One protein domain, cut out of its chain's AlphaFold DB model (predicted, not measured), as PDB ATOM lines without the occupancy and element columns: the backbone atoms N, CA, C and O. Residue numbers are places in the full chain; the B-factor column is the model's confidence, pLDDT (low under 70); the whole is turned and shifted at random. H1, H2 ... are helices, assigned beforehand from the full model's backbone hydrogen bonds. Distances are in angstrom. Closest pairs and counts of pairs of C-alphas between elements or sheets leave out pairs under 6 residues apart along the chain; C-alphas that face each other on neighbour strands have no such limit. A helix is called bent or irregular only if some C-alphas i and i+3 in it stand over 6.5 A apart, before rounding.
ATOM      1  N   ASP A 111       2.882  14.585 -40.362       75.81
ATOM      2  CA  ASP A 111       1.613  14.348 -39.666       75.81
ATOM      3  C   ASP A 111       1.810  13.944 -38.199       75.81
ATOM      4  O   ASP A 111       1.048  14.362 -37.329       75.81
ATOM      5  N   GLU A 112       2.888  13.212 -37.891       85.25
ATOM      6  CA  GLU A 112       3.235  12.819 -36.519       85.25
ATOM      7  C   GLU A 112       3.412  14.051 -35.612       85.25
ATOM      8  O   GLU A 112       2.850  14.125 -34.517       85.25
ATOM      9  N   LYS A 113       4.143  15.066 -36.091       87.06
ATOM     10  CA  LYS A 113       4.392  16.301 -35.335       87.06
ATOM     11  C   LYS A 113       3.134  17.166 -35.224       87.06
ATOM     12  O   LYS A 113       2.929  17.806 -34.192       87.06
ATOM     13  N   GLN A 114       2.289  17.184 -36.257       88.69
ATOM     14  CA  GLN A 114       1.010  17.889 -36.208       88.69
ATOM     15  C   GLN A 114       0.075  17.262 -35.162       88.69
ATOM     16  O   GLN A 114      -0.370  17.968 -34.258       88.69
ATOM     17  N   LEU A 115      -0.144  15.944 -35.214       90.62
ATOM     18  CA  LEU A 115      -0.991  15.223 -34.257       90.62
ATOM     19  C   LEU A 115      -0.492  15.382 -32.812       90.62
ATOM     20  O   LEU A 115      -1.296  15.605 -31.906       90.62
ATOM     21  N   GLN A 116       0.829  15.337 -32.584       92.56
ATOM     22  CA  GLN A 116       1.423  15.611 -31.269       92.56
ATOM     23  C   GLN A 116       1.090  17.026 -30.763       92.56
ATOM     24  O   GLN A 116       0.697  17.177 -29.605       92.56
ATOM     25  N   ASN A 117       1.191  18.055 -31.613       93.25
ATOM     26  CA  ASN A 117       0.829  19.428 -31.246       93.25
ATOM     27  C   ASN A 117      -0.675  19.564 -30.943       93.25
ATOM     28  O   ASN A 117      -1.042  20.141 -29.919       93.25
ATOM     29  N   GLU A 118      -1.542  18.994 -31.785       92.88
ATOM     30  CA  GLU A 118      -3.000  18.995 -31.588       92.88
ATOM     31  C   GLU A 118      -3.398  18.348 -30.254       92.88
ATOM     32  O   GLU A 118      -4.204  18.906 -29.503       92.88
ATOM     33  N   ILE A 119      -2.785  17.213 -29.902       93.69
ATOM     34  CA  ILE A 119      -2.973  16.554 -28.602       93.69
ATOM     35  C   ILE A 119      -2.542  17.471 -27.446       93.69
ATOM     36  O   ILE A 119      -3.254  17.550 -26.445       93.69
ATOM     37  N   GLN A 120      -1.412  18.178 -27.554       95.00
ATOM     38  CA  GLN A 120      -0.926  19.062 -26.486       95.00
ATOM     39  C   GLN A 120      -1.818  20.299 -26.288       95.00
ATOM     40  O   GLN A 120      -2.168  20.619 -25.150       95.00
ATOM     41  N   GLU A 121      -2.258  20.963 -27.361       95.50
ATOM     42  CA  GLU A 121      -3.203  22.087 -27.254       95.50
ATOM     43  C   GLU A 121      -4.589  21.637 -26.767       95.50
ATOM     44  O   GLU A 121      -5.230  22.326 -25.964       95.50
ATOM     45  N   THR A 122      -5.025  20.432 -27.142       92.88
ATOM     46  CA  THR A 122      -6.272  19.849 -26.626       92.88
ATOM     47  C   THR A 122      -6.148  19.518 -25.134       92.88
ATOM     48  O   THR A 122      -7.045  19.850 -24.359       92.88
ATOM     49  N   LYS A 123      -5.007  18.982 -24.673       93.38
ATOM     50  CA  LYS A 123      -4.725  18.745 -23.241       93.38
ATOM     51  C   LYS A 123      -4.700  20.048 -22.431       93.38
ATOM     52  O   LYS A 123      -5.313  20.106 -21.365       93.38
ATOM     53  N   LYS A 124      -4.095  21.126 -22.946       94.06
ATOM     54  CA  LYS A 124      -4.172  22.472 -22.334       94.06
ATOM     55  C   LYS A 124      -5.615  22.985 -22.251       94.06
ATOM     56  O   LYS A 124      -6.025  23.517 -21.217       94.06
ATOM     57  N   THR A 125      -6.400  22.785 -23.310       93.56
ATOM     58  CA  THR A 125      -7.817  23.181 -23.374       93.56
ATOM     59  C   THR A 125      -8.655  22.431 -22.334       93.56
ATOM     60  O   THR A 125      -9.401  23.058 -21.582       93.56
ATOM     61  N   ILE A 126      -8.447  21.119 -22.188       91.31
ATOM     62  CA  ILE A 126      -9.041  20.284 -21.132       91.31
ATOM     63  C   ILE A 126      -8.703  20.802 -19.729       91.31
ATOM     64  O   ILE A 126      -9.594  20.880 -18.881       91.31
ATOM     65  N   VAL A 127      -7.452  21.187 -19.459       91.56
ATOM     66  CA  VAL A 127      -7.061  21.753 -18.153       91.56
ATOM     67  C   VAL A 127      -7.792  23.074 -17.883       91.56
ATOM     68  O   VAL A 127      -8.327  23.263 -16.788       91.56
ATOM     69  N   LYS A 128      -7.898  23.960 -18.884       93.19
ATOM     70  CA  LYS A 128      -8.647  25.225 -18.771       93.19
ATOM     71  C   LYS A 128     -10.140  24.988 -18.506       93.19
ATOM     72  O   LYS A 128     -10.695  25.598 -17.596       93.19
ATOM     73  N   LEU A 129     -10.782  24.099 -19.268       92.25
ATOM     74  CA  LEU A 129     -12.201  23.753 -19.119       92.25
ATOM     75  C   LEU A 129     -12.503  23.134 -17.747       92.25
ATOM     76  O   LEU A 129     -13.444  23.561 -17.081       92.25
ATOM     77  N   ASN A 130     -11.677  22.188 -17.281       90.31
ATOM     78  CA  ASN A 130     -11.828  21.600 -15.948       90.31
ATOM     79  C   ASN A 130     -11.651  22.638 -14.829       90.31
ATOM     80  O   ASN A 130     -12.392  22.583 -13.850       90.31
ATOM     81  N   LYS A 131     -10.730  23.607 -14.972       91.62
ATOM     82  CA  LYS A 131     -10.616  24.707 -14.005       91.62
ATOM     83  C   LYS A 131     -11.902  25.540 -13.966       91.62
ATOM     84  O   LYS A 131     -12.464  25.709 -12.891       91.62
ATOM     85  N   MET A 132     -12.404  25.988 -15.119       93.00
ATOM     86  CA  MET A 132     -13.654  26.761 -15.182       93.00
ATOM     87  C   MET A 132     -14.841  25.975 -14.595       93.00
ATOM     88  O   MET A 132     -15.686  26.557 -13.919       93.00
ATOM     89  N   ARG A 133     -14.873  24.643 -14.768       91.19
ATOM     90  CA  ARG A 133     -15.891  23.778 -14.151       91.19
ATOM     91  C   ARG A 133     -15.769  23.726 -12.625       91.19
ATOM     92  O   ARG A 133     -16.787  23.778 -11.941       91.19
ATOM     93  N   GLN A 134     -14.551  23.642 -12.090       90.81
ATOM     94  CA  GLN A 134     -14.308  23.702 -10.646       90.81
ATOM     95  C   GLN A 134     -14.679  25.075 -10.066       90.81
ATOM     96  O   GLN A 134     -15.279  25.129  -8.997       90.81
ATOM     97  N   ASP A 135     -14.374  26.166 -10.773       91.69
ATOM     98  CA  ASP A 135     -14.697  27.531 -10.346       91.69
ATOM     99  C   ASP A 135     -16.230  27.756 -10.294       91.69
ATOM    100  O   ASP A 135     -16.745  28.244  -9.286       91.69
ATOM    101  N   GLU A 136     -16.988  27.306 -11.304       92.50
ATOM    102  CA  GLU A 136     -18.467  27.324 -11.290       92.50
ATOM    103  C   GLU A 136     -19.058  26.396 -10.205       92.50
ATOM    104  O   GLU A 136     -19.980  26.793  -9.490       92.50
ATOM    105  N   ALA A 137     -18.506  25.190 -10.008       90.56
ATOM    106  CA  ALA A 137     -18.943  24.267  -8.950       90.56
ATOM    107  C   ALA A 137     -18.707  24.839  -7.540       90.56
ATOM    108  O   ALA A 137     -19.565  24.723  -6.659       90.56
ATOM    109  N   ASN A 138     -17.579  25.526  -7.338       89.44
ATOM    110  CA  ASN A 138     -17.289  26.265  -6.113       89.44
ATOM    111  C   ASN A 138     -18.304  27.403  -5.896       89.44
ATOM    112  O   ASN A 138     -18.730  27.618  -4.759       89.44
ATOM    113  N   GLY A 139     -18.733  28.077  -6.968       89.19
ATOM    114  CA  GLY A 139     -19.701  29.179  -6.947       89.19
ATOM    115  C   GLY A 139     -21.157  28.801  -6.629       89.19
ATOM    116  O   GLY A 139     -21.933  29.681  -6.264       89.19
ATOM    117  N   LEU A 140     -21.546  27.522  -6.713       89.75
ATOM    118  CA  LEU A 140     -22.918  27.085  -6.412       89.75
ATOM    119  C   LEU A 140     -23.315  27.348  -4.948       89.75
ATOM    120  O   LEU A 140     -22.637  26.901  -4.017       89.75
ATOM    121  N   ASN A 141     -24.472  27.973  -4.717       89.31
ATOM    122  CA  ASN A 141     -25.065  28.033  -3.379       89.31
ATOM    123  C   ASN A 141     -25.950  26.804  -3.119       89.31
ATOM    124  O   ASN A 141     -27.121  26.753  -3.501       89.31
ATOM    125  N   ILE A 142     -25.401  25.816  -2.410       85.06
ATOM    126  CA  ILE A 142     -26.131  24.588  -2.061       85.06
ATOM    127  C   ILE A 142     -27.334  24.883  -1.148       85.06
ATOM    128  O   ILE A 142     -28.319  24.152  -1.192       85.06
ATOM    129  N   ASN A 143     -27.317  25.970  -0.368       84.31
ATOM    130  CA  ASN A 143     -28.439  26.323   0.506       84.31
ATOM    131  C   ASN A 143     -29.647  26.908  -0.253       84.31
ATOM    132  O   ASN A 143     -30.761  26.836   0.263       84.31
ATOM    133  N   ASP A 144     -29.464  27.397  -1.485       86.19
ATOM    134  CA  ASP A 144     -30.582  27.697  -2.389       86.19
ATOM    135  C   ASP A 144     -31.111  26.400  -3.019       86.19
ATOM    136  O   ASP A 144     -32.312  26.144  -3.011       86.19
ATOM    137  N   LEU A 145     -30.216  25.522  -3.493       82.38
ATOM    138  CA  LEU A 145     -30.597  24.229  -4.079       82.38
ATOM    139  C   LEU A 145     -31.345  23.320  -3.084       82.38
ATOM    140  O   LEU A 145     -32.278  22.625  -3.480       82.38
ATOM    141  N   LYS A 146     -31.025  23.378  -1.783       79.25
ATOM    142  CA  LYS A 146     -31.782  22.699  -0.711       79.25
ATOM    143  C   LYS A 146     -33.254  23.113  -0.630       79.25
ATOM    144  O   LYS A 146     -34.057  22.345  -0.104       79.25
ATOM    145  N   GLN A 147     -33.646  24.281  -1.140       79.56
ATOM    146  CA  GLN A 147     -35.033  24.761  -1.067       79.56
ATOM    147  C   GLN A 147     -35.949  24.089  -2.109       79.56
ATOM    148  O   GLN A 147     -37.168  24.101  -1.951       79.56
ATOM    149  N   LEU A 148     -35.385  23.428  -3.131       77.00
ATOM    150  CA  LEU A 148     -36.135  22.670  -4.139       77.00
ATOM    151  C   LEU A 148     -36.998  21.571  -3.505       77.00
ATOM    152  O   LEU A 148     -36.488  20.677  -2.830       77.00
ATOM    153  N   ASN A 149     -38.314  21.607  -3.716       68.56
ATOM    154  CA  ASN A 149     -39.233  20.639  -3.115       68.56
ATOM    155  C   ASN A 149     -39.354  19.364  -3.974       68.56
ATOM    156  O   ASN A 149     -40.266  19.235  -4.790       68.56
ATOM    157  N   ILE A 150     -38.409  18.436  -3.789       65.50
ATOM    158  CA  ILE A 150     -38.370  17.120  -4.448       65.50
ATOM    159  C   ILE A 150     -39.516  16.248  -3.902       65.50
ATOM    160  O   ILE A 150     -39.369  15.551  -2.899       65.50
ATOM    161  N   LYS A 151     -40.687  16.299  -4.547       57.91
ATOM    162  CA  LYS A 151     -41.844  15.473  -4.174       57.91
ATOM    163  C   LYS A 151     -41.715  14.056  -4.728       57.91
ATOM    164  O   LYS A 151     -41.648  13.850  -5.936       57.91
ATOM    165  N   ASN A 152     -41.795  13.070  -3.836       52.56
ATOM    166  CA  ASN A 152     -41.592  11.639  -4.103       52.56
ATOM    167  C   ASN A 152     -42.734  10.938  -4.891       52.56
ATOM    168  O   ASN A 152     -43.030   9.764  -4.672       52.56
ATOM    169  N   LYS A 153     -43.430  11.659  -5.778       46.94
ATOM    170  CA  LYS A 153     -44.469  11.117  -6.678       46.94
ATOM    171  C   LYS A 153     -44.279  11.537  -8.134       46.94
ATOM    172  O   LYS A 153     -44.556  10.739  -9.025       46.94
ATOM    173  N   ASP A 154     -43.749  12.733  -8.376       53.47
ATOM    174  CA  ASP A 154     -43.709  13.325  -9.712       53.47
ATOM    175  C   ASP A 154     -42.463  12.856 -10.481       53.47
ATOM    176  O   ASP A 154     -41.504  13.602 -10.684       53.47
ATOM    177  N   LYS A 155     -42.485  11.596 -10.944       54.09
ATOM    178  CA  LYS A 155     -41.499  11.063 -11.912       54.09
ATOM    179  C   LYS A 155     -41.472  11.845 -13.235       54.09
ATOM    180  O   LYS A 155     -40.530  11.700 -14.002       54.09
ATOM    181  N   GLU A 156     -42.493  12.660 -13.478       57.34
ATOM    182  CA  GLU A 156     -42.658  13.521 -14.651       57.34
ATOM    183  C   GLU A 156     -42.107  14.944 -14.441       57.34
ATOM    184  O   GLU A 156     -42.048  15.716 -15.393       57.34
ATOM    185  N   SER A 157     -41.685  15.320 -13.223       70.19
ATOM    186  CA  SER A 157     -41.117  16.652 -12.974       70.19
ATOM    187  C   SER A 157     -39.730  16.779 -13.624       70.19
ATOM    188  O   SER A 157     -38.815  16.061 -13.207       70.19
ATOM    189  N   PRO A 158     -39.499  17.715 -14.570       73.56
ATOM    190  CA  PRO A 158     -38.202  17.844 -15.244       73.56
ATOM    191  C   PRO A 158     -37.045  18.124 -14.272       73.56
ATOM    192  O   PRO A 158     -35.919  17.676 -14.475       73.56
ATOM    193  N   VAL A 159     -37.329  18.818 -13.166       78.00
ATOM    194  CA  VAL A 159     -36.341  19.146 -12.124       78.00
ATOM    195  C   VAL A 159     -35.842  17.892 -11.389       78.00
ATOM    196  O   VAL A 159     -34.720  17.889 -10.884       78.00
ATOM    197  N   ASN A 160     -36.615  16.800 -11.367       78.19
ATOM    198  CA  ASN A 160     -36.162  15.534 -10.790       78.19
ATOM    199  C   ASN A 160     -35.116  14.835 -11.680       78.19
ATOM    200  O   ASN A 160     -34.198  14.220 -11.143       78.19
ATOM    201  N   GLU A 161     -35.165  14.982 -13.011       79.62
ATOM    202  CA  GLU A 161     -34.165  14.376 -13.912       79.62
ATOM    203  C   GLU A 161     -32.762  14.979 -13.728       79.62
ATOM    204  O   GLU A 161     -31.774  14.263 -13.862       79.62
ATOM    205  N   LEU A 162     -32.648  16.242 -13.297       84.38
ATOM    206  CA  LEU A 162     -31.370  16.854 -12.896       84.38
ATOM    207  C   LEU A 162     -30.717  16.099 -11.720       84.38
ATOM    208  O   LEU A 162     -29.506  15.848 -11.713       84.38
ATOM    209  N   TRP A 163     -31.523  15.678 -10.744       81.56
ATOM    210  CA  TRP A 163     -31.060  14.889  -9.602       81.56
ATOM    211  C   TRP A 163     -30.801  13.424  -9.973       81.56
ATOM    212  O   TRP A 163     -29.798  12.858  -9.539       81.56
ATOM    213  N   ILE A 164     -31.633  12.825 -10.834       80.44
ATOM    214  CA  ILE A 164     -31.413  11.461 -11.344       80.44
ATOM    215  C   ILE A 164     -30.107  11.393 -12.155       80.44
ATOM    216  O   ILE A 164     -29.294  10.489 -11.951       80.44
ATOM    217  N   TRP A 165     -29.864  12.373 -13.030       86.75
ATOM    218  CA  TRP A 165     -28.611  12.519 -13.769       86.75
ATOM    219  C   TRP A 165     -27.408  12.665 -12.834       86.75
ATOM    220  O   TRP A 165     -26.388  12.014 -13.051       86.75
ATOM    221  N   SER A 166     -27.540  13.459 -11.765       83.75
ATOM    222  CA  SER A 166     -26.470  13.651 -10.779       83.75
ATOM    223  C   SER A 166     -26.037  12.317 -10.157       83.75
ATOM    224  O   SER A 166     -24.845  12.021 -10.100       83.75
ATOM    225  N   LEU A 167     -26.982  11.459  -9.764       79.31
ATOM    226  CA  LEU A 167     -26.665  10.123  -9.244       79.31
ATOM    227  C   LEU A 167     -25.916   9.259 -10.273       79.31
ATOM    228  O   LEU A 167     -24.848   8.716  -9.985       79.31
ATOM    229  N   VAL A 168     -26.437   9.191 -11.499       81.38
ATOM    230  CA  VAL A 168     -25.901   8.311 -12.548       81.38
ATOM    231  C   VAL A 168     -24.534   8.772 -13.063       81.38
ATOM    232  O   VAL A 168     -23.662   7.941 -13.302       81.38
ATOM    233  N   VAL A 169     -24.314  10.078 -13.231       83.88
ATOM    234  CA  VAL A 169     -23.125  10.608 -13.927       83.88
ATOM    235  C   VAL A 169     -22.057  11.140 -12.965       83.88
ATOM    236  O   VAL A 169     -20.868  10.960 -13.244       83.88
ATOM    237  N   ILE A 170     -22.454  11.729 -11.829       84.31
ATOM    238  CA  ILE A 170     -21.549  12.340 -10.834       84.31
ATOM    239  C   ILE A 170     -21.216  11.373  -9.685       84.31
ATOM    240  O   ILE A 170     -20.065  11.321  -9.246       84.31
ATOM    241  N   TYR A 171     -22.181  10.567  -9.229       81.19
ATOM    242  CA  TYR A 171     -21.938   9.513  -8.229       81.19
ATOM    243  C   TYR A 171     -21.590   8.150  -8.845       81.19
ATOM    244  O   TYR A 171     -20.953   7.344  -8.173       81.19
ATOM    245  N   LYS A 172     -21.905   7.932 -10.134       82.19
ATOM    246  CA  LYS A 172     -21.747   6.656 -10.865       82.19
ATOM    247  C   LYS A 172     -22.608   5.516 -10.300       82.19
ATOM    248  O   LYS A 172     -22.261   4.344 -10.445       82.19
ATOM    249  N   GLU A 173     -23.745   5.854  -9.693       79.12
ATOM    250  CA  GLU A 173     -24.646   4.899  -9.044       79.12
ATOM    251  C   GLU A 173     -25.998   4.760  -9.771       79.12
ATOM    252  O   GLU A 173     -26.501   5.730 -10.349       79.12
ATOM    253  N   PRO A 174     -26.636   3.573  -9.745       76.31
ATOM    254  CA  PRO A 174     -27.982   3.397 -10.278       76.31
ATOM    255  C   PRO A 174     -29.005   4.311  -9.591       76.31
ATOM    256  O   PRO A 174     -29.096   4.364  -8.366       76.31
ATOM    257  N   ALA A 175     -29.880   4.941 -10.377       70.94
ATOM    258  CA  ALA A 175     -30.996   5.746  -9.865       70.94
ATOM    259  C   ALA A 175     -31.982   4.961  -8.967       70.94
ATOM    260  O   ALA A 175     -32.765   5.558  -8.228       70.94
ATOM    261  N   SER A 176     -31.954   3.628  -9.043       73.44
ATOM    262  CA  SER A 176     -32.708   2.700  -8.195       73.44
ATOM    263  C   SER A 176     -32.084   2.458  -6.816       73.44
ATOM    264  O   SER A 176     -32.768   1.921  -5.950       73.44
ATOM    265  N   SER A 177     -30.813   2.818  -6.603       68.62
ATOM    266  CA  SER A 177     -30.110   2.622  -5.324       68.62
ATOM    267  C   SER A 177     -30.514   3.639  -4.252       68.62
ATOM    268  O   SER A 177     -30.322   3.388  -3.065       68.62
ATOM    269  N   TYR A 178     -31.076   4.784  -4.653       65.12
ATOM    270  CA  TYR A 178     -31.367   5.905  -3.760       65.12
ATOM    271  C   TYR A 178     -32.839   5.985  -3.358       65.12
ATOM    272  O   TYR A 178     -33.752   5.923  -4.184       65.12
ATOM    273  N   TYR A 179     -33.068   6.205  -2.063       66.31
ATOM    274  CA  TYR A 179     -34.400   6.422  -1.512       66.31
ATOM    275  C   TYR A 179     -34.765   7.911  -1.564       66.31
ATOM    276  O   TYR A 179     -34.335   8.708  -0.733       66.31
ATOM    277  N   TRP A 180     -35.572   8.280  -2.561       67.69
ATOM    278  CA  TRP A 180     -35.873   9.664  -2.954       67.69
ATOM    279  C   TRP A 180     -36.366  10.596  -1.835       67.69
ATOM    280  O   TRP A 180     -35.994  11.767  -1.839       67.69
ATOM    281  N   ASN A 181     -37.116  10.094  -0.845       67.81
ATOM    282  CA  ASN A 181     -37.514  10.877   0.339       67.81
ATOM    283  C   ASN A 181     -36.310  11.441   1.121       67.81
ATOM    284  O   ASN A 181     -36.402  12.534   1.671       67.81
ATOM    285  N   ASN A 182     -35.189  10.715   1.160       68.69
ATOM    286  CA  ASN A 182     -33.996  11.046   1.945       68.69
ATOM    287  C   ASN A 182     -32.814  11.470   1.048       68.69
ATOM    288  O   ASN A 182     -31.691  11.629   1.526       68.69
ATOM    289  N   PHE A 183     -33.046  11.684  -0.255       70.06
ATOM    290  CA  PHE A 183     -32.007  12.099  -1.205       70.06
ATOM    291  C   PHE A 183     -31.313  13.404  -0.770       70.06
ATOM    292  O   PHE A 183     -30.087  13.494  -0.816       70.06
ATOM    293  N   LYS A 184     -32.077  14.392  -0.274       69.19
ATOM    294  CA  LYS A 184     -31.509  15.641   0.261       69.19
ATOM    295  C   LYS A 184     -30.598  15.407   1.463       69.19
ATOM    296  O   LYS A 184     -29.472  15.904   1.457       69.19
ATOM    297  N   GLU A 185     -31.051  14.626   2.444       70.12
ATOM    298  CA  GLU A 185     -30.266  14.282   3.636       70.12
ATOM    299  C   GLU A 185     -28.925  13.650   3.250       70.12
ATOM    300  O   GLU A 185     -27.875  13.998   3.792       70.12
ATOM    301  N   GLN A 186     -28.961  12.739   2.276       68.00
ATOM    302  CA  GLN A 186     -27.810  11.953   1.843       68.00
ATOM    303  C   GLN A 186     -26.813  12.752   0.990       68.00
ATOM    304  O   GLN A 186     -25.610  12.586   1.187       68.00
ATOM    305  N   VAL A 187     -27.291  13.605   0.074       68.75
ATOM    306  CA  VAL A 187     -26.457  14.261  -0.957       68.75
ATOM    307  C   VAL A 187     -26.175  15.742  -0.668       68.75
ATOM    308  O   VAL A 187     -25.115  16.237  -1.037       68.75
ATOM    309  N   LEU A 188     -27.080  16.468  -0.001       70.56
ATOM    310  CA  LEU A 188     -26.996  17.933   0.133       70.56
ATOM    311  C   LEU A 188     -26.922  18.439   1.578       70.56
ATOM    312  O   LEU A 188     -26.347  19.501   1.812       70.56
ATOM    313  N   GLU A 189     -27.547  17.760   2.542       68.31
ATOM    314  CA  GLU A 189     -27.779  18.319   3.887       68.31
ATOM    315  C   GLU A 189     -26.785  17.842   4.949       68.31
ATOM    316  O   GLU A 189     -26.488  18.613   5.864       68.31
ATOM    317  N   LYS A 190     -26.163  16.665   4.784       66.69
ATOM    318  CA  LYS A 190     -24.907  16.351   5.486       66.69
ATOM    319  C   LYS A 190     -23.873  17.449   5.220       66.69
ATOM    320  O   LYS A 190     -23.665  17.833   4.070       66.69
ATOM    321  N   ALA A 191     -23.177  17.894   6.271       58.25
ATOM    322  CA  ALA A 191     -22.150  18.935   6.170       58.25
ATOM    323  C   ALA A 191     -21.095  18.575   5.104       58.25
ATOM    324  O   ALA A 191     -20.876  19.329   4.156       58.25
ATOM    325  N   GLU A 192     -20.551  17.358   5.196       62.56
ATOM    326  CA  GLU A 192     -19.615  16.780   4.225       62.56
ATOM    327  C   GLU A 192     -20.248  16.575   2.840       62.56
ATOM    328  O   GLU A 192     -19.593  16.812   1.833       62.56
ATOM    329  N   GLY A 193     -21.533  16.200   2.771       65.19
ATOM    330  CA  GLY A 193     -22.248  15.948   1.512       65.19
ATOM    331  C   GLY A 193     -22.329  17.184   0.619       65.19
ATOM    332  O   GLY A 193     -22.040  17.109  -0.572       65.19
ATOM    333  N   SER A 194     -22.607  18.356   1.201       72.19
ATOM    334  CA  SER A 194     -22.651  19.607   0.431       72.19
ATOM    335  C   SER A 194     -21.304  20.004  -0.194       72.19
ATOM    336  O   SER A 194     -21.287  20.662  -1.236       72.19
ATOM    337  N   GLN A 195     -20.189  19.579   0.411       78.31
ATOM    338  CA  GLN A 195     -18.831  19.759  -0.107       78.31
ATOM    339  C   GLN A 195     -18.455  18.646  -1.104       78.31
ATOM    340  O   GLN A 195     -17.981  18.953  -2.195       78.31
ATOM    341  N   ASP A 196     -18.735  17.376  -0.792       81.56
ATOM    342  CA  ASP A 196     -18.526  16.227  -1.688       81.56
ATOM    343  C   ASP A 196     -19.287  16.391  -3.016       81.56
ATOM    344  O   ASP A 196     -18.727  16.124  -4.077       81.56
ATOM    345  N   PHE A 197     -20.509  16.932  -2.994       83.62
ATOM    346  CA  PHE A 197     -21.277  17.237  -4.204       83.62
ATOM    347  C   PHE A 197     -20.586  18.287  -5.091       83.62
ATOM    348  O   PHE A 197     -20.414  18.064  -6.294       83.62
ATOM    349  N   LYS A 198     -20.115  19.403  -4.509       85.25
ATOM    350  CA  LYS A 198     -19.316  20.413  -5.231       85.25
ATOM    351  C   LYS A 198     -18.026  19.824  -5.782       85.25
ATOM    352  O   LYS A 198     -17.679  20.064  -6.938       85.25
ATOM    353  N   GLU A 199     -17.323  19.041  -4.971       83.44
ATOM    354  CA  GLU A 199     -16.097  18.381  -5.394       83.44
ATOM    355  C   GLU A 199     -16.346  17.418  -6.543       83.44
ATOM    356  O   GLU A 199     -15.573  17.435  -7.489       83.44
ATOM    357  N   ARG A 200     -17.406  16.606  -6.530       84.38
ATOM    358  CA  ARG A 200     -17.681  15.672  -7.632       84.38
ATOM    359  C   ARG A 200     -18.121  16.371  -8.916       84.38
ATOM    360  O   ARG A 200     -17.689  15.944  -9.982       84.38
ATOM    361  N   LEU A 201     -18.879  17.469  -8.831       84.19
ATOM    362  CA  LEU A 201     -19.166  18.336  -9.984       84.19
ATOM    363  C   LEU A 201     -17.882  18.975 -10.554       84.19
ATOM    364  O   LEU A 201     -17.706  19.069 -11.769       84.19
ATOM    365  N   GLY A 202     -16.947  19.379  -9.691       80.00
ATOM    366  CA  GLY A 202     -15.655  19.934 -10.098       80.00
ATOM    367  C   GLY A 202     -14.619  18.898 -10.562       80.00
ATOM    368  O   GLY A 202     -13.833  19.180 -11.469       80.00
ATOM    369  N   ARG A 203     -14.630  17.676 -10.007       75.81
ATOM    370  CA  ARG A 203     -13.540  16.677 -10.068       75.81
ATOM    371  C   ARG A 203     -13.089  16.376 -11.494       75.81
ATOM    372  O   ARG A 203     -13.781  15.728 -12.271       75.81
ATOM    373  N   VAL A 204     -11.849  16.766 -11.789       55.03
ATOM    374  CA  VAL A 204     -11.163  16.632 -13.091       55.03
ATOM    375  C   VAL A 204     -11.284  15.231 -13.717       55.03
ATOM    376  O   VAL A 204     -11.352  15.113 -14.934       55.03
ATOM    377  N   LYS A 205     -11.357  14.172 -12.897       54.41
ATOM    378  CA  LYS A 205     -11.474  12.768 -13.338       54.41
ATOM    379  C   LYS A 205     -12.884  12.322 -13.765       54.41
ATOM    380  O   LYS A 205     -13.043  11.171 -14.147       54.41
ATOM    381  N   ALA A 206     -13.908  13.174 -13.717       49.16
ATOM    382  CA  ALA A 206     -15.288  12.802 -14.067       49.16
ATOM    383  C   ALA A 206     -15.552  12.649 -15.587       49.16
ATOM    384  O   ALA A 206     -16.709  12.650 -16.003       49.16
ATOM    385  N   VAL A 207     -14.499  12.553 -16.409       57.50
ATOM    386  CA  VAL A 207     -14.548  12.717 -17.876       57.50
ATOM    387  C   VAL A 207     -14.023  11.494 -18.640       57.50
ATOM    388  O   VAL A 207     -13.364  11.607 -19.671       57.50
ATOM    389  N   ASP A 208     -14.334  10.326 -18.082       68.44
ATOM    390  CA  ASP A 208     -14.619   9.108 -18.836       68.44
ATOM    391  C   ASP A 208     -16.134   8.859 -18.710       68.44
ATOM    392  O   ASP A 208     -16.593   8.147 -17.808       68.44
ATOM    393  N   MET A 209     -16.949   9.513 -19.545       82.25
ATOM    394  CA  MET A 209     -18.371   9.180 -19.652       82.25
ATOM    395  C   MET A 209     -18.551   7.933 -20.509       82.25
ATOM    396  O   MET A 209     -18.225   7.913 -21.704       82.25
ATOM    397  N   LYS A 210     -19.188   6.911 -19.932       84.81
ATOM    398  CA  LYS A 210     -19.718   5.796 -20.723       84.81
ATOM    399  C   LYS A 210     -20.753   6.305 -21.731       84.81
ATOM    400  O   LYS A 210     -21.302   7.399 -21.595       84.81
ATOM    401  N   LYS A 211     -21.037   5.506 -22.760       85.25
ATOM    402  CA  LYS A 211     -21.952   5.894 -23.847       85.25
ATOM    403  C   LYS A 211     -23.347   6.282 -23.329       85.25
ATOM    404  O   LYS A 211     -23.878   7.308 -23.736       85.25
ATOM    405  N   ASP A 212     -23.892   5.500 -22.406       85.44
ATOM    406  CA  ASP A 212     -25.171   5.721 -21.726       85.44
ATOM    407  C   ASP A 212     -25.155   6.967 -20.821       85.44
ATOM    408  O   ASP A 212     -26.095   7.761 -20.841       85.44
ATOM    409  N   GLU A 213     -24.062   7.194 -20.090       85.81
ATOM    410  CA  GLU A 213     -23.856   8.396 -19.269       85.81
ATOM    411  C   GLU A 213     -23.804   9.667 -20.148       85.81
ATOM    412  O   GLU A 213     -24.436  10.679 -19.833       85.81
ATOM    413  N   TYR A 214     -23.120   9.605 -21.297       87.38
ATOM    414  CA  TYR A 214     -23.052  10.687 -22.284       87.38
ATOM    415  C   TYR A 214     -24.411  10.955 -22.946       87.38
ATOM    416  O   TYR A 214     -24.847  12.104 -23.019       87.38
ATOM    417  N   GLU A 215     -25.120   9.909 -23.383       87.88
ATOM    418  CA  GLU A 215     -26.463  10.019 -23.966       87.88
ATOM    419  C   GLU A 215     -27.476  10.590 -22.961       87.88
ATOM    420  O   GLU A 215     -28.263  11.472 -23.318       87.88
ATOM    421  N   ARG A 216     -27.410  10.186 -21.683       87.31
ATOM    422  CA  ARG A 216     -28.235  10.779 -20.619       87.31
ATOM    423  C   ARG A 216     -27.901  12.253 -20.393       87.31
ATOM    424  O   ARG A 216     -28.812  13.065 -20.267       87.31
ATOM    425  N   THR A 217     -26.619  12.613 -20.406       89.75
ATOM    426  CA  THR A 217     -26.169  14.009 -20.273       89.75
ATOM    427  C   THR A 217     -26.677  14.878 -21.427       89.75
ATOM    428  O   THR A 217     -27.249  15.941 -21.197       89.75
ATOM    429  N   GLN A 218     -26.574  14.392 -22.665       89.88
ATOM    430  CA  GLN A 218     -27.141  15.050 -23.848       89.88
ATOM    431  C   GLN A 218     -28.668  15.202 -23.769       89.88
ATOM    432  O   GLN A 218     -29.218  16.179 -24.274       89.88
ATOM    433  N   ASN A 219     -29.376  14.265 -23.134       89.44
ATOM    434  CA  ASN A 219     -30.825  14.356 -22.956       89.44
ATOM    435  C   ASN A 219     -31.231  15.331 -21.836       89.44
ATOM    436  O   ASN A 219     -32.171  16.095 -22.046       89.44
ATOM    437  N   LEU A 220     -30.490  15.402 -20.721       90.56
ATOM    438  CA  LEU A 220     -30.686  16.444 -19.702       90.56
ATOM    439  C   LEU A 220     -30.479  17.848 -20.300       90.56
ATOM    440  O   LEU A 220     -31.268  18.755 -20.044       90.56
ATOM    441  N   LEU A 221     -29.456  18.027 -21.143       91.06
ATOM    442  CA  LEU A 221     -29.188  19.305 -21.811       91.06
ATOM    443  C   LEU A 221     -30.349  19.771 -22.705       91.06
ATOM    444  O   LEU A 221     -30.690  20.951 -22.681       91.06
ATOM    445  N   LYS A 222     -31.019  18.858 -23.423       91.06
ATOM    446  CA  LYS A 222     -32.227  19.176 -24.217       91.06
ATOM    447  C   LYS A 222     -33.415  19.618 -23.354       91.06
ATOM    448  O   LYS A 222     -34.275  20.343 -23.839       91.06
ATOM    449  N   GLN A 223     -33.469  19.194 -22.091       89.50
ATOM    450  CA  GLN A 223     -34.529  19.562 -21.145       89.50
ATOM    451  C   GLN A 223     -34.261  20.892 -20.417       89.50
ATOM    452  O   GLN A 223     -35.135  21.352 -19.684       89.50
ATOM    453  N   ARG A 224     -33.102  21.544 -20.629       91.88
ATOM    454  CA  ARG A 224     -32.692  22.801 -19.965       91.88
ATOM    455  C   ARG A 224     -33.805  23.842 -19.880       91.88
ATOM    456  O   ARG A 224     -34.124  24.288 -18.783       91.88
ATOM    457  N   GLU A 225     -34.411  24.193 -21.010       90.25
ATOM    458  CA  GLU A 225     -35.446  25.233 -21.059       90.25
ATOM    459  C   GLU A 225     -36.719  24.816 -20.311       90.25
ATOM    460  O   GLU A 225     -37.300  25.619 -19.591       90.25
ATOM    461  N   GLN A 226     -37.118  23.542 -20.394       88.00
ATOM    462  CA  GLN A 226     -38.273  23.008 -19.657       88.00
ATOM    463  C   GLN A 226     -38.024  23.007 -18.141       88.00
ATOM    464  O   GLN A 226     -38.921  23.311 -17.356       88.00
ATOM    465  N   ILE A 227     -36.789  22.706 -17.732       87.12
ATOM    466  CA  ILE A 227     -36.346  22.733 -16.336       87.12
ATOM    467  C   ILE A 227     -36.314  24.177 -15.819       87.12
ATOM    468  O   ILE A 227     -36.891  24.449 -14.773       87.12
ATOM    469  N   LEU A 228     -35.707  25.116 -16.554       88.31
ATOM    470  CA  LEU A 228     -35.619  26.532 -16.171       88.31
ATOM    471  C   LEU A 228     -36.962  27.275 -16.252       88.31
ATOM    472  O   LEU A 228     -37.160  28.254 -15.528       88.31
ATOM    473  N   ALA A 229     -37.899  26.823 -17.087       86.88
ATOM    474  CA  ALA A 229     -39.248  27.376 -17.162       86.88
ATOM    475  C   ALA A 229     -40.077  27.089 -15.899       86.88
ATOM    476  O   ALA A 229     -40.849  27.956 -15.498       86.88
ATOM    477  N   ALA A 230     -39.870  25.942 -15.238       83.06
ATOM    478  CA  ALA A 230     -40.739  25.431 -14.175       83.06
ATOM    479  C   ALA A 230     -41.084  26.457 -13.069       83.06
ATOM    480  O   ALA A 230     -40.203  27.088 -12.473       83.06
ATOM    481  N   ASP A 231     -42.380  26.571 -12.754       80.56
ATOM    482  CA  ASP A 231     -42.931  27.568 -11.816       80.56
ATOM    483  C   ASP A 231     -42.487  27.367 -10.359       80.56
ATOM    484  O   ASP A 231     -42.518  28.294  -9.553       80.56
ATOM    485  N   ILE A 232     -42.027  26.161 -10.010       78.94
ATOM    486  CA  ILE A 232     -41.543  25.817  -8.662       78.94
ATOM    487  C   ILE A 232     -40.180  26.443  -8.311       78.94
ATOM    488  O   ILE A 232     -39.658  26.209  -7.220       78.94
ATOM    489  N   LEU A 233     -39.570  27.195  -9.231       83.69
ATOM    490  CA  LEU A 233     -38.222  27.736  -9.096       83.69
ATOM    491  C   LEU A 233     -38.246  29.245  -8.811       83.69
ATOM    492  O   LEU A 233     -38.580  30.054  -9.679       83.69
ATOM    493  N   THR A 234     -37.799  29.636  -7.617       87.25
ATOM    494  CA  THR A 234     -37.545  31.050  -7.291       87.25
ATOM    495  C   THR A 234     -36.377  31.605  -8.127       87.25
ATOM    496  O   THR A 234     -35.544  30.824  -8.596       87.25
ATOM    497  N   PRO A 235     -36.238  32.938  -8.293       88.25
ATOM    498  CA  PRO A 235     -35.140  33.522  -9.069       88.25
ATOM    499  C   PRO A 235     -33.741  33.073  -8.613       88.25
ATOM    500  O   PRO A 235     -32.890  32.780  -9.448       88.25
ATOM    501  N   ALA A 236     -33.515  32.939  -7.300       87.75
ATOM    502  CA  ALA A 236     -32.253  32.433  -6.752       87.75
ATOM    503  C   ALA A 236     -31.985  30.975  -7.168       87.75
ATOM    504  O   ALA A 236     -30.885  30.647  -7.614       87.75
ATOM    505  N   ILE A 237     -33.006  30.112  -7.106       87.88
ATOM    506  CA  ILE A 237     -32.898  28.711  -7.533       87.88
ATOM    507  C   ILE A 237     -32.671  28.622  -9.051       87.88
ATOM    508  O   ILE A 237     -31.816  27.847  -9.480       87.88
ATOM    509  N   LYS A 238     -33.354  29.444  -9.867       89.81
ATOM    510  CA  LYS A 238     -33.103  29.520 -11.321       89.81
ATOM    511  C   LYS A 238     -31.643  29.890 -11.615       89.81
ATOM    512  O   LYS A 238     -31.023  29.239 -12.451       89.81
ATOM    513  N   THR A 239     -31.046  30.831 -10.877       91.25
ATOM    514  CA  THR A 239     -29.608  31.154 -10.994       91.25
ATOM    515  C   THR A 239     -28.705  29.955 -10.680       91.25
ATOM    516  O   THR A 239     -27.786  29.676 -11.451       91.25
ATOM    517  N   GLN A 240     -28.968  29.200  -9.604       90.38
ATOM    518  CA  GLN A 240     -28.147  28.021  -9.284       90.38
ATOM    519  C   GLN A 240     -28.300  26.895 -10.314       90.38
ATOM    520  O   GLN A 240     -27.305  26.269 -10.673       90.38
ATOM    521  N   ILE A 241     -29.510  26.653 -10.830       90.56
ATOM    522  CA  ILE A 241     -29.747  25.652 -11.883       90.56
ATOM    523  C   ILE A 241     -29.072  26.071 -13.200       90.56
ATOM    524  O   ILE A 241     -28.476  25.230 -13.868       90.56
ATOM    525  N   THR A 242     -29.066  27.361 -13.547       92.44
ATOM    526  CA  THR A 242     -28.301  27.875 -14.696       92.44
ATOM    527  C   THR A 242     -26.797  27.643 -14.529       92.44
ATOM    528  O   THR A 242     -26.154  27.148 -15.454       92.44
ATOM    529  N   ASN A 243     -26.222  27.923 -13.353       91.25
ATOM    530  CA  ASN A 243     -24.805  27.642 -13.081       91.25
ATOM    531  C   ASN A 243     -24.499  26.132 -13.118       91.25
ATOM    532  O   ASN A 243     -23.501  25.721 -13.706       91.25
ATOM    533  N   PHE A 244     -25.394  25.293 -12.583       90.81
ATOM    534  CA  PHE A 244     -25.308  23.837 -12.713       90.81
ATOM    535  C   PHE A 244     -25.291  23.408 -14.188       90.81
ATOM    536  O   PHE A 244     -24.460  22.600 -14.590       90.81
ATOM    537  N   PHE A 245     -26.135  23.995 -15.035       93.19
ATOM    538  CA  PHE A 245     -26.150  23.684 -16.463       93.19
ATOM    539  C   PHE A 245     -24.853  24.056 -17.202       93.19
ATOM    540  O   PHE A 245     -24.433  23.288 -18.067       93.19
ATOM    541  N   LYS A 246     -24.159  25.139 -16.817       93.06
ATOM    542  CA  LYS A 246     -22.807  25.431 -17.341       93.06
ATOM    543  C   LYS A 246     -21.804  24.330 -16.985       93.06
ATOM    544  O   LYS A 246     -20.952  23.990 -17.800       93.06
ATOM    545  N   ILE A 247     -21.886  23.778 -15.771       91.62
ATOM    546  CA  ILE A 247     -21.029  22.667 -15.330       91.62
ATOM    547  C   ILE A 247     -21.265  21.453 -16.238       91.62
ATOM    548  O   ILE A 247     -20.294  20.851 -16.692       91.62
ATOM    549  N   VAL A 248     -22.526  21.150 -16.574       91.44
ATOM    550  CA  VAL A 248     -22.886  20.074 -17.516       91.44
ATOM    551  C   VAL A 248     -22.338  20.336 -18.930       91.44
ATOM    552  O   VAL A 248     -21.752  19.427 -19.520       91.44
ATOM    553  N   ASP A 249     -22.446  21.564 -19.456       92.56
ATOM    554  CA  ASP A 249     -21.849  21.938 -20.754       92.56
ATOM    555  C   ASP A 249     -20.327  21.721 -20.752       92.56
ATOM    556  O   ASP A 249     -19.773  21.075 -21.642       92.56
ATOM    557  N   LEU A 250     -19.643  22.191 -19.702       91.88
ATOM    558  CA  LEU A 250     -18.197  22.029 -19.543       91.88
ATOM    559  C   LEU A 250     -17.778  20.555 -19.414       91.88
ATOM    560  O   LEU A 250     -16.694  20.197 -19.870       91.88
ATOM    561  N   MET A 251     -18.603  19.681 -18.828       90.00
ATOM    562  CA  MET A 251     -18.341  18.235 -18.842       90.00
ATOM    563  C   MET A 251     -18.415  17.653 -20.258       90.00
ATOM    564  O   MET A 251     -17.527  16.892 -20.638       90.00
ATOM    565  N   ILE A 252     -19.423  18.039 -21.047       89.94
ATOM    566  CA  ILE A 252     -19.590  17.575 -22.432       89.94
ATOM    567  C   ILE A 252     -18.449  18.044 -23.344       89.94
ATOM    568  O   ILE A 252     -17.962  17.248 -24.147       89.94
ATOM    569  N   GLU A 253     -17.984  19.291 -23.224       90.88
ATOM    570  CA  GLU A 253     -16.853  19.757 -24.042       90.88
ATOM    571  C   GLU A 253     -15.539  19.061 -23.669       90.88
ATOM    572  O   GLU A 253     -14.798  18.643 -24.560       90.88
ATOM    573  N   VAL A 254     -15.260  18.844 -22.377       90.38
ATOM    574  CA  VAL A 254     -14.069  18.070 -21.981       90.38
ATOM    575  C   VAL A 254     -14.161  16.626 -22.487       90.38
ATOM    576  O   VAL A 254     -13.166  16.108 -22.980       90.38
ATOM    577  N   GLU A 255     -15.339  16.001 -22.458       88.69
ATOM    578  CA  GLU A 255     -15.566  14.638 -22.961       88.69
ATOM    579  C   GLU A 255     -15.320  14.520 -24.478       88.69
ATOM    580  O   GLU A 255     -14.653  13.590 -24.938       88.69
ATOM    581  N   LYS A 256     -15.785  15.499 -25.267       89.81
ATOM    582  CA  LYS A 256     -15.468  15.597 -26.704       89.81
ATOM    583  C   LYS A 256     -13.959  15.712 -26.935       89.81
ATOM    584  O   LYS A 256     -13.410  14.996 -27.774       89.81
ATOM    585  N   HIS A 257     -13.282  16.580 -26.183       91.50
ATOM    586  CA  HIS A 257     -11.836  16.765 -26.291       91.50
ATOM    587  C   HIS A 257     -11.044  15.516 -25.857       91.50
ATOM    588  O   HIS A 257     -10.077  15.164 -26.532       91.50
ATOM    589  N   SER A 258     -11.468  14.799 -24.808       89.94
ATOM    590  CA  SER A 258     -10.870  13.521 -24.384       89.94
ATOM    591  C   SER A 258     -10.958  12.469 -25.493       89.94
ATOM    592  O   SER A 258      -9.953  11.851 -25.845       89.94
ATOM    593  N   LYS A 259     -12.135  12.321 -26.119       89.62
ATOM    594  CA  LYS A 259     -12.329  11.430 -27.276       89.62
ATOM    595  C   LYS A 259     -11.471  11.838 -28.482       89.62
ATOM    596  O   LYS A 259     -10.928  10.967 -29.158       89.62
ATOM    597  N   SER A 260     -11.292  13.140 -28.724       89.88
ATOM    598  CA  SER A 260     -10.399  13.644 -29.780       89.88
ATOM    599  C   SER A 260      -8.929  13.299 -29.518       89.88
ATOM    600  O   SER A 260      -8.240  12.849 -30.431       89.88
ATOM    601  N   ILE A 261      -8.454  13.440 -28.274       91.94
ATOM    602  CA  ILE A 261      -7.102  13.015 -27.876       91.94
ATOM    603  C   ILE A 261      -6.927  11.516 -28.104       91.94
ATOM    604  O   ILE A 261      -5.966  11.126 -28.756       91.94
ATOM    605  N   HIS A 262      -7.858  10.685 -27.628       90.19
ATOM    606  CA  HIS A 262      -7.754   9.230 -27.767       90.19
ATOM    607  C   HIS A 262      -7.688   8.785 -29.239       90.19
ATOM    608  O   HIS A 262      -6.895   7.911 -29.593       90.19
ATOM    609  N   ASN A 263      -8.469   9.424 -30.117       88.56
ATOM    610  CA  ASN A 263      -8.409   9.173 -31.558       88.56
ATOM    611  C   ASN A 263      -7.052   9.579 -32.158       88.56
ATOM    612  O   ASN A 263      -6.453   8.786 -32.883       88.56
ATOM    613  N   ASN A 264      -6.531  10.766 -31.830       90.81
ATOM    614  CA  ASN A 264      -5.234  11.227 -32.338       90.81
ATOM    615  C   ASN A 264      -4.059  10.396 -31.778       90.81
ATOM    616  O   ASN A 264      -3.106  10.117 -32.502       90.81
ATOM    617  N   GLU A 265      -4.127   9.944 -30.523       91.81
ATOM    618  CA  GLU A 265      -3.133   9.043 -29.917       91.81
ATOM    619  C   GLU A 265      -3.141   7.659 -30.583       91.81
ATOM    620  O   GLU A 265      -2.079   7.091 -30.846       91.81
ATOM    621  N   LYS A 266      -4.322   7.147 -30.951       90.12
ATOM    622  CA  LYS A 266      -4.456   5.920 -31.744       90.12
ATOM    623  C   LYS A 266      -3.883   6.078 -33.159       90.12
ATOM    624  O   LYS A 266      -3.183   5.178 -33.620       90.12
ATOM    625  N   LEU A 267      -4.122   7.213 -33.824       89.94
ATOM    626  CA  LEU A 267      -3.530   7.521 -35.135       89.94
ATOM    627  C   LEU A 267      -1.996   7.600 -35.059       89.94
ATOM    628  O   LEU A 267      -1.314   7.007 -35.893       89.94
ATOM    629  N   LEU A 268      -1.441   8.234 -34.018       90.69
ATOM    630  CA  LEU A 268       0.006   8.233 -33.762       90.69
ATOM    631  C   LEU A 268       0.568   6.818 -33.569       90.69
ATOM    632  O   LEU A 268       1.636   6.511 -34.094       90.69
ATOM    633  N   GLN A 269      -0.142   5.939 -32.854       90.12
ATOM    634  CA  GLN A 269       0.284   4.548 -32.676       90.12
ATOM    635  C   GLN A 269       0.277   3.761 -34.000       90.12
ATOM    636  O   GLN A 269       1.160   2.930 -34.228       90.12
ATOM    637  N   GLN A 270      -0.677   4.041 -34.894       88.06
ATOM    638  CA  GLN A 270      -0.716   3.454 -36.239       88.06
ATOM    639  C   GLN A 270       0.458   3.951 -37.097       88.06
ATOM    640  O   GLN A 270       1.214   3.122 -37.599       88.06
ATOM    641  N   LEU A 271       0.688   5.269 -37.162       88.38
ATOM    642  CA  LEU A 271       1.827   5.867 -37.876       88.38
ATOM    643  C   LEU A 271       3.178   5.345 -37.364       88.38
ATOM    644  O   LEU A 271       4.059   5.026 -38.156       88.38
TER     645      LEU A 271
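AT A GLANCE: This is residues 111 to 271 of the 427 residues of an uncharacterized protein of Paramecium tetraurelia (UniProt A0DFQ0). Two long helices, H1 and H8, run side by side in opposite ways as a stalk, and the short helices H2 to H7 gather as a head at the end where H1 ends and H8 begins. Within the head the centres of H4, H3 and H6 make a row with H3 in the middle, H5 packs on the last part of H1, and H7 folds back into H8 as a helical hairpin. The printed part has 161 residues with eight named helices, H1 to H8 in order, and no named strand; the class is all helix. The whole is compact, with a radius of gyration of the C-alphas of 17.6 A, yet elongated in outline, spanning 56 by 30 by 28 A.

HOW THE PARTS SIT: The hub is H8, residues 235 to 271, which touches four other helices. H1, residues 111 to 139, touches it at a shallow tilt of 18 degrees, opposite ways; the closest C-alphas, of Arg 133 and Ile 247, are 5.4 A apart. H7, residues 224 to 229, forms a helical hairpin with H8, the C-alphas of Leu 228 and Lys 238 coming closest at 6.2 A. H6, residues 211 to 222, touches residues 245 to 252 of H8 at a steep tilt of 38 degrees, with the C-alphas of Thr 217 and Val 248 closest at 7.4 A. H2, residues 142 to 145, touches H8 too, the C-alphas of Asp 144 and Ile 237 closest at 5.7 A. H3, residues 158 to 171, touches H6 at a shallow tilt of 30 degrees, opposite ways, closest at the C-alphas of Val 169 and Glu 213, 5.8 A. H5, residues 191 to 202, touches residues 130 to 138 of H1, with the C-alphas of Gln 134 and Gly 202 closest at 4.0 A. H4, residues 180 to 189, touches H5 only at the corner, closest at the C-alphas of Leu 188 and Ser 194, 4.7 A; H3 and H4 are near each other. Every O i to N i+4 pair is within hydrogen-bond range in H1, H6, H7 and H8, against 8 of 10 in H3, 3 of 6 in H4 and 6 of 8 in H5; H2 is too short for such a pair.

IN THESE COORDINATES: H8 is 54.4 A long, from C-alpha 235 at (-35.140, 33.522, -9.069) to C-alpha 271 at (1.827, 5.867, -37.876). H1, 41.8 A, begins at C-alpha 111 (1.613, 14.348, -39.666). H3 measures 19.6 A, H5 17.5 A and H6 16.8 A. H4 is irregular: C-alphas 181 and 184 are 7.7 A apart.

THE WHOLE: The two C-alphas farthest apart, of Lys 113 and Lys 153, are 56.9 A apart. The printed part has no cut, and the link from H2 to H3, residues 146 to 157, is long. The mean pLDDT of the printed part is 82.5, with 27 residues under 70, among them residues 149 to 156, 177 to 182, 189 to 193 and 204 to 208.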